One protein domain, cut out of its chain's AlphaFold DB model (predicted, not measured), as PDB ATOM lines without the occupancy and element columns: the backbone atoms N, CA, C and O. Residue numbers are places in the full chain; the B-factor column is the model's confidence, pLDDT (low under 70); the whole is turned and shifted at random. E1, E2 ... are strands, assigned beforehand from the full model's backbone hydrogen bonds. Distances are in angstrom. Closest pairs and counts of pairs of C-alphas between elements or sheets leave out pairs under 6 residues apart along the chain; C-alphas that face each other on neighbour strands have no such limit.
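What this domain is: This is residues 11 to 69 of the 73 residues of an uncharacterized protein of Gossypium schwendimanii (UniProt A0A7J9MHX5). With little regular structure, this is a long rod of mostly loop, with a tiny two-strand hairpin, E1 then E2, between its loop at one end and the trailing residues 11 to 32, which reach the other end. Residues 57 to 69 fold back on themselves between these ends. The printed part has 59 residues, 6 of them in named elements, no named helix, and one antiparallel sheet, E1 - E2; the class is all strand. It is only just loose, close to extended, with a radius of gyration of the C-alphas of 15.3 A and spans of 43 by 19 by 14 A.

How they stand to each other: Look first at E1, residues 33 to 35, and E2, residues 54 to 56, antiparallel neighbours at 149 degrees. C-alphas 35 and 54 face each other at 4.3 A. N 34 and O 55, 3.2 A apart, and N 55 and O 34, 3.1 A apart, are within hydrogen-bond range. Outside the named strands, residues 59 to 60 pair antiparallel with residues 67 to 68.

Where its parts are: Find C-alpha 33 at (140.867, 157.800, 128.247); E1 runs 6.6 A from there. E2 runs 7.0 A to C-alpha 56 at (140.244, 156.861, 123.505).

The domain as a whole: The C-alphas farthest apart, of Pro 17 and Val 41, are 45.2 A apart. The link E1 to E2 is long, 18 residues. The printed part has no cut. Its mean pLDDT is 70.8; residues 11 to 14, 24 to 32 and 57 to 69 are under 70.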
ATOM      1  N   ILE A  11     118.517 149.001 126.266       59.16
ATOM      2  CA  ILE A  11     117.883 150.167 126.888       59.16
ATOM      3  C   ILE A  11     116.393 150.291 126.525       59.16
ATOM      4  O   ILE A  11     115.652 150.974 127.225       59.16
ATOM      5  N   THR A  12     115.900 149.605 125.486       57.28
ATOM      6  CA  THR A  12     114.457 149.610 125.172       57.28
ATOM      7  C   THR A  12     113.603 148.979 126.265       57.28
ATOM      8  O   THR A  12     112.481 149.435 126.484       57.28
ATOM      9  N   ASN A  13     114.144 147.976 126.963       64.25
ATOM     10  CA  ASN A  13     113.438 147.181 127.969       64.25
ATOM     11  C   ASN A  13     113.989 147.396 129.389       64.25
ATOM     12  O   ASN A  13     113.719 146.590 130.277       64.25
ATOM     13  N   SER A  14     114.771 148.458 129.616       68.81
ATOM     14  CA  SER A  14     115.317 148.734 130.946       68.81
ATOM     15  C   SER A  14     114.195 149.018 131.948       68.81
ATOM     16  O   SER A  14     113.402 149.945 131.766       68.81
ATOM     17  N   THR A  15     114.136 148.223 133.019       75.56
ATOM     18  CA  THR A  15     113.222 148.413 134.157       75.56
ATOM     19  C   THR A  15     113.777 149.389 135.195       75.56
ATOM     20  O   THR A  15     113.062 149.779 136.117       75.56
ATOM     21  N   ASP A  16     115.033 149.818 135.040       74.69
ATOM     22  CA  ASP A  16     115.682 150.758 135.946       74.69
ATOM     23  C   ASP A  16     115.079 152.171 135.772       74.69
ATOM     24  O   ASP A  16     115.126 152.735 134.669       74.69
ATOM     25  N   PRO A  17     114.530 152.791 136.836       79.12
ATOM     26  CA  PRO A  17     113.929 154.121 136.768       79.12
ATOM     27  C   PRO A  17     114.897 155.228 136.327       79.12
ATOM     28  O   PRO A  17     114.429 156.256 135.831       79.12
ATOM     29  N   ARG A  18     116.213 155.024 136.465       74.31
ATOM     30  CA  ARG A  18     117.268 155.929 135.991       74.31
ATOM     31  C   ARG A  18     117.432 155.879 134.472       74.31
ATOM     32  O   ARG A  18     117.700 156.908 133.859       74.31
ATOM     33  N   TRP A  19     117.248 154.705 133.865       71.19
ATOM     34  CA  TRP A  19     117.556 154.454 132.451       71.19
ATOM     35  C   TRP A  19     116.324 154.282 131.554       71.19
ATOM     36  O   TRP A  19     116.449 154.381 130.335       71.19
ATOM     37  N   LYS A  20     115.123 154.099 132.127       74.38
ATOM     38  CA  LYS A  20     113.854 153.881 131.396       74.38
ATOM     39  C   LYS A  20     113.493 154.956 130.359       74.38
ATOM     40  O   LYS A  20     112.670 154.705 129.479       74.38
ATOM     41  N   TRP A  21     114.064 156.154 130.484       73.69
ATOM     42  CA  TRP A  21     113.821 157.289 129.589       73.69
ATOM     43  C   TRP A  21     114.744 157.302 128.361       73.69
ATOM     44  O   TRP A  21     114.425 157.961 127.379       73.69
ATOM     45  N   PHE A  22     115.841 156.540 128.375       70.69
ATOM     46  CA  PHE A  22     116.874 156.526 127.328       70.69
ATOM     47  C   PHE A  22     116.663 155.403 126.294       70.69
ATOM     48  O   PHE A  22     117.612 154.769 125.826       70.69
ATOM     49  N   LYS A  23     115.407 155.114 125.937       70.50
ATOM     50  CA  LYS A  23     115.073 154.058 124.964       70.50
ATOM     51  C   LYS A  23     115.729 154.365 123.613       70.50
ATOM     52  O   LYS A  23     115.580 155.469 123.105       70.50
ATOM     53  N   ASN A  24     116.415 153.387 123.015       67.50
ATOM     54  CA  ASN A  24     117.160 153.553 121.754       67.50
ATOM     55  C   ASN A  24     118.308 154.580 121.774       67.50
ATOM     56  O   ASN A  24     118.816 154.926 120.709       67.50
ATOM     57  N   CYS A  25     118.764 155.044 122.939       63.75
ATOM     58  CA  CYS A  25     119.868 156.000 123.005       63.75
ATOM     59  C   CYS A  25     121.225 155.291 123.076       63.75
ATOM     60  O   CYS A  25     121.477 154.530 124.001       63.75
ATOM     61  N   PHE A  26     122.149 155.599 122.169       62.28
ATOM     62  CA  PHE A  26     123.561 155.292 122.403       62.28
ATOM     63  C   PHE A  26     124.110 156.312 123.402       62.28
ATOM     64  O   PHE A  26     123.945 157.518 123.213       62.28
ATOM     65  N   GLY A  27     124.705 155.840 124.496       61.69
ATOM     66  CA  GLY A  27     125.347 156.731 125.453       61.69
ATOM     67  C   GLY A  27     126.576 157.358 124.805       61.69
ATOM     68  O   GLY A  27     127.527 156.647 124.478       61.69
ATOM     69  N   ALA A  28     126.569 158.677 124.619       57.44
ATOM     70  CA  ALA A  28     127.780 159.409 124.278       57.44
ATOM     71  C   ALA A  28     128.641 159.484 125.542       57.44
ATOM     72  O   ALA A  28     128.327 160.220 126.477       57.44
ATOM     73  N   LEU A  29     129.682 158.658 125.599       64.19
ATOM     74  CA  LEU A  29     130.732 158.808 126.592       64.19
ATOM     75  C   LEU A  29     131.801 159.668 125.926       64.19
ATOM     76  O   LEU A  29     132.507 159.189 125.042       64.19
ATOM     77  N   ASP A  30     131.813 160.952 126.270       54.88
ATOM     78  CA  ASP A  30     132.790 161.905 125.744       54.88
ATOM     79  C   ASP A  30     134.213 161.410 126.043       54.88
ATOM     80  O   ASP A  30     134.441 160.851 127.122       54.88
ATOM     81  N   GLU A  31     135.108 161.545 125.059       56.16
ATOM     82  CA  GLU A  31     136.427 160.902 124.892       56.16
ATOM     83  C   GLU A  31     137.137 160.499 126.199       56.16
ATOM     84  O   GLU A  31     138.099 161.115 126.674       56.16
ATOM     85  N   THR A  32     136.684 159.400 126.800       68.31
ATOM     86  CA  THR A  32     137.250 158.942 128.063       68.31
ATOM     87  C   THR A  32     138.486 158.115 127.757       68.31
ATOM     88  O   THR A  32     138.436 157.135 127.009       68.31
ATOM     89  N   HIS A  33     139.606 158.516 128.351       70.56
ATOM     90  CA  HIS A  33     140.867 157.800 128.247       70.56
ATOM     91  C   HIS A  33     140.828 156.589 129.183       70.56
ATOM     92  O   HIS A  33     140.794 156.740 130.406       70.56
ATOM     93  N   ILE A  34     140.843 155.384 128.615       75.44
ATOM     94  CA  ILE A  34     140.860 154.137 129.386       75.44
ATOM     95  C   ILE A  34     142.273 153.562 129.350       75.44
ATOM     96  O   ILE A  34     142.857 153.407 128.278       75.44
ATOM     97  N   LYS A  35     142.822 153.218 130.522       80.31
ATOM     98  CA  LYS A  35     144.099 152.495 130.606       80.31
ATOM     99  C   LYS A  35     143.922 151.083 130.062       80.31
ATOM    100  O   LYS A  35     143.056 150.348 130.535       80.31
ATOM    101  N   ILE A  36     144.768 150.691 129.118       77.38
ATOM    102  CA  ILE A  36     144.724 149.359 128.512       77.38
ATOM    103  C   ILE A  36     146.034 148.609 128.742       77.38
ATOM    104  O   ILE A  36     147.090 149.198 128.966       77.38
ATOM    105  N   LYS A  37     145.968 147.278 128.688       81.38
ATOM    106  CA  LYS A  37     147.149 146.412 128.662       81.38
ATOM    107  C   LYS A  37     147.305 145.879 127.243       81.38
ATOM    108  O   LYS A  37     146.458 145.115 126.796       81.38
ATOM    109  N   VAL A  38     148.378 146.274 126.564       79.00
ATOM    110  CA  VAL A  38     148.740 145.767 125.229       79.00
ATOM    111  C   VAL A  38     150.077 145.035 125.269       79.00
ATOM    112  O   VAL A  38     150.860 145.193 126.215       79.00
ATOM    113  N   LEU A  39     150.333 144.221 124.245       80.50
ATOM    114  CA  LEU A  39     151.618 143.554 124.059       80.50
ATOM    115  C   LEU A  39     152.733 144.593 123.909       80.50
ATOM    116  O   LEU A  39     152.510 145.705 123.440       80.50
ATOM    117  N   THR A  40     153.957 144.230 124.296       79.00
ATOM    118  CA  THR A  40     155.103 145.155 124.275       79.00
ATOM    119  C   THR A  40     155.366 145.753 122.890       79.00
ATOM    120  O   THR A  40     155.764 146.910 122.815       79.00
ATOM    121  N   VAL A  41     155.086 145.004 121.818       81.06
ATOM    122  CA  VAL A  41     155.205 145.471 120.426       81.06
ATOM    123  C   VAL A  41     154.216 146.595 120.085       81.06
ATOM    124  O   VAL A  41     154.566 147.508 119.346       81.06
ATOM    125  N   ASP A  42     153.035 146.600 120.708       78.19
ATOM    126  CA  ASP A  42     151.952 147.560 120.448       78.19
ATOM    127  C   ASP A  42     151.919 148.721 121.455       78.19
ATOM    128  O   ASP A  42     151.086 149.628 121.354       78.19
ATOM    129  N   LYS A  43     152.809 148.712 122.458       79.88
ATOM    130  CA  LYS A  43     152.912 149.785 123.460       79.88
ATOM    131  C   LYS A  43     153.209 151.157 122.853       79.88
ATOM    132  O   LYS A  43     152.491 152.081 123.225       79.88
ATOM    133  N   PRO A  44     154.178 151.320 121.927       80.62
ATOM    134  CA  PRO A  44     154.528 152.643 121.399       80.62
ATOM    135  C   PRO A  44     153.336 153.349 120.749       80.62
ATOM    136  O   PRO A  44     153.217 154.567 120.788       80.62
ATOM    137  N   ARG A  45     152.422 152.560 120.180       78.75
ATOM    138  CA  ARG A  45     151.231 153.026 119.474       78.75
ATOM    139  C   ARG A  45     150.146 153.573 120.400       78.75
ATOM    140  O   ARG A  45     149.419 154.484 120.024       78.75
ATOM    141  N   ASN A  46     150.025 152.996 121.591       76.69
ATOM    142  CA  ASN A  46     148.995 153.339 122.573       76.69
ATOM    143  C   ASN A  46     149.574 154.148 123.745       76.69
ATOM    144  O   ASN A  46     148.947 154.265 124.798       76.69
ATOM    145  N   GLN A  47     150.795 154.665 123.587       84.62
ATOM    146  CA  GLN A  47     151.477 155.455 124.597       84.62
ATOM    147  C   GLN A  47     150.995 156.902 124.535       84.62
ATOM    148  O   GLN A  47     151.079 157.588 123.520       84.62
ATOM    149  N   THR A  48     150.475 157.371 125.658       81.06
ATOM    150  CA  THR A  48     150.062 158.759 125.836       81.06
ATOM    151  C   THR A  48     151.274 159.660 126.062       81.06
ATOM    152  O   THR A  48     152.361 159.207 126.415       81.06
ATOM    153  N   ARG A  49     151.068 160.980 125.981       83.50
ATOM    154  CA  ARG A  49     152.089 161.996 126.300       83.50
ATOM    155  C   ARG A  49     152.691 161.864 127.715       83.50
ATOM    156  O   ARG A  49     153.730 162.457 127.981       83.50
ATOM    157  N   LYS A  50     152.028 161.146 128.630       84.56
ATOM    158  CA  LYS A  50     152.480 160.903 130.011       84.56
ATOM    159  C   LYS A  50     153.069 159.500 130.217       84.56
ATOM    160  O   LYS A  50     153.127 159.046 131.353       84.56
ATOM    161  N   ASP A  51     153.430 158.801 129.143       81.88
ATOM    162  CA  ASP A  51     153.947 157.422 129.156       81.88
ATOM    163  C   ASP A  51     152.978 156.357 129.704       81.88
ATOM    164  O   ASP A  51     153.330 155.185 129.839       81.88
ATOM    165  N   ASP A  52     151.724 156.730 129.959       84.00
ATOM    166  CA  ASP A  52     150.653 155.781 130.243       84.00
ATOM    167  C   ASP A  52     150.196 155.105 128.945       84.00
ATOM    168  O   ASP A  52     150.115 155.752 127.900       84.00
ATOM    169  N   ILE A  53     149.831 153.825 129.024       83.62
ATOM    170  CA  ILE A  53     149.222 153.087 127.912       83.62
ATOM    171  C   ILE A  53     147.698 153.242 127.992       83.62
ATOM    172  O   ILE A  53     147.062 152.692 128.899       83.62
ATOM    173  N   ALA A  54     147.105 153.993 127.064       80.44
ATOM    174  CA  ALA A  54     145.671 154.266 127.049       80.44
ATOM    175  C   ALA A  54     145.120 154.467 125.631       80.44
ATOM    176  O   ALA A  54     145.842 154.861 124.717       80.44
ATOM    177  N   THR A  55     143.818 154.233 125.473       77.25
ATOM    178  CA  THR A  55     143.092 154.424 124.209       77.25
ATOM    179  C   THR A  55     141.815 155.221 124.454       77.25
ATOM    180  O   THR A  55     141.140 155.034 125.471       77.25
ATOM    181  N   ASN A  56     141.489 156.102 123.506       70.69
ATOM    182  CA  ASN A  56     140.244 156.861 123.505       70.69
ATOM    183  C   ASN A  56     139.084 155.952 123.106       70.69
ATOM    184  O   ASN A  56     139.138 155.235 122.105       70.69
ATOM    185  N   MET A  57     138.025 155.986 123.903       66.44
ATOM    186  CA  MET A  57     136.805 155.245 123.633       66.44
ATOM    187  C   MET A  57     135.871 156.062 122.732       66.44
ATOM    188  O   MET A  57     135.557 157.203 123.049       66.44
ATOM    189  N   LEU A  58     135.401 155.468 121.629       63.56
ATOM    190  CA  LEU A  58     134.562 156.154 120.631       63.56
ATOM    191  C   LEU A  58     133.046 156.029 120.887       63.56
ATOM    192  O   LEU A  58     132.259 156.712 120.238       63.56
ATOM    193  N   GLY A  59     132.608 155.184 121.825       57.19
ATOM    194  CA  GLY A  59     131.198 155.142 122.229       57.19
ATOM    195  C   GLY A  59     130.818 153.950 123.102       57.19
ATOM    196  O   GLY A  59     131.307 152.835 122.903       57.19
ATOM    197  N   VAL A  60     129.933 154.174 124.084       57.44
ATOM    198  CA  VAL A  60     129.363 153.115 124.938       57.44
ATOM    199  C   VAL A  60     128.076 152.629 124.292       57.44
ATOM    200  O   VAL A  60     127.179 153.415 123.996       57.44
ATOM    201  N   CYS A  61     127.945 151.316 124.118       57.34
ATOM    202  CA  CYS A  61     126.737 150.748 123.521       57.34
ATOM    203  C   CYS A  61     125.815 150.038 124.520       57.34
ATOM    204  O   CYS A  61     124.713 149.649 124.137       57.34
ATOM    205  N   LYS A  62     126.226 149.843 125.779       59.19
ATOM    206  CA  LYS A  62     125.463 149.049 126.750       59.19
ATOM    207  C   LYS A  62     125.643 149.524 128.195       59.19
ATOM    208  O   LYS A  62     126.693 150.039 128.567       59.19
ATOM    209  N   LEU A  63     124.620 149.281 129.020       58.59
ATOM    210  CA  LEU A  63     124.629 149.534 130.471       58.59
ATOM    211  C   LEU A  63     125.672 148.680 131.217       58.59
ATOM    212  O   LEU A  63     126.114 149.041 132.302       58.59
ATOM    213  N   ASP A  64     126.088 147.571 130.610       60.69
ATOM    214  CA  ASP A  64     127.139 146.684 131.111       60.69
ATOM    215  C   ASP A  64     128.566 147.217 130.846       60.69
ATOM    216  O   ASP A  64     129.539 146.519 131.115       60.69
ATOM    217  N   MET A  65     128.690 148.452 130.333       62.22
ATOM    218  CA  MET A  65     129.956 149.122 130.023       62.22
ATOM    219  C   MET A  65     130.859 148.351 129.049       62.22
ATOM    220  O   MET A  65     132.051 148.639 128.972       62.22
ATOM    221  N   HIS A  66     130.329 147.422 128.246       62.34
ATOM    222  CA  HIS A  66     131.101 146.895 127.123       62.34
ATOM    223  C   HIS A  66     131.340 148.007 126.095       62.34
ATOM    224  O   HIS A  66     130.402 148.618 125.567       62.34
ATOM    225  N   PHE A  67     132.617 148.261 125.821       62.38
ATOM    226  CA  PHE A  67     133.077 149.331 124.953       62.38
ATOM    227  C   PHE A  67     133.675 148.811 123.652       62.38
ATOM    228  O   PHE A  67     134.309 147.756 123.616       62.38
ATOM    229  N   PHE A  68     133.491 149.589 122.588       64.31
ATOM    230  CA  PHE A  68     134.193 149.398 121.327       64.31
ATOM    231  C   PHE A  68     135.335 150.407 121.244       64.31
ATOM    232  O   PHE A  68     135.165 151.585 121.562       64.31
ATOM    233  N   TYR A  69     136.496 149.935 120.812       66.31
ATOM    234  CA  TYR A  69     137.651 150.771 120.530       66.31
ATOM    235  C   TYR A  69     138.133 150.473 119.115       66.31
ATOM    236  O   TYR A  69     137.969 149.359 118.613       66.31
TER     237      TYR A  69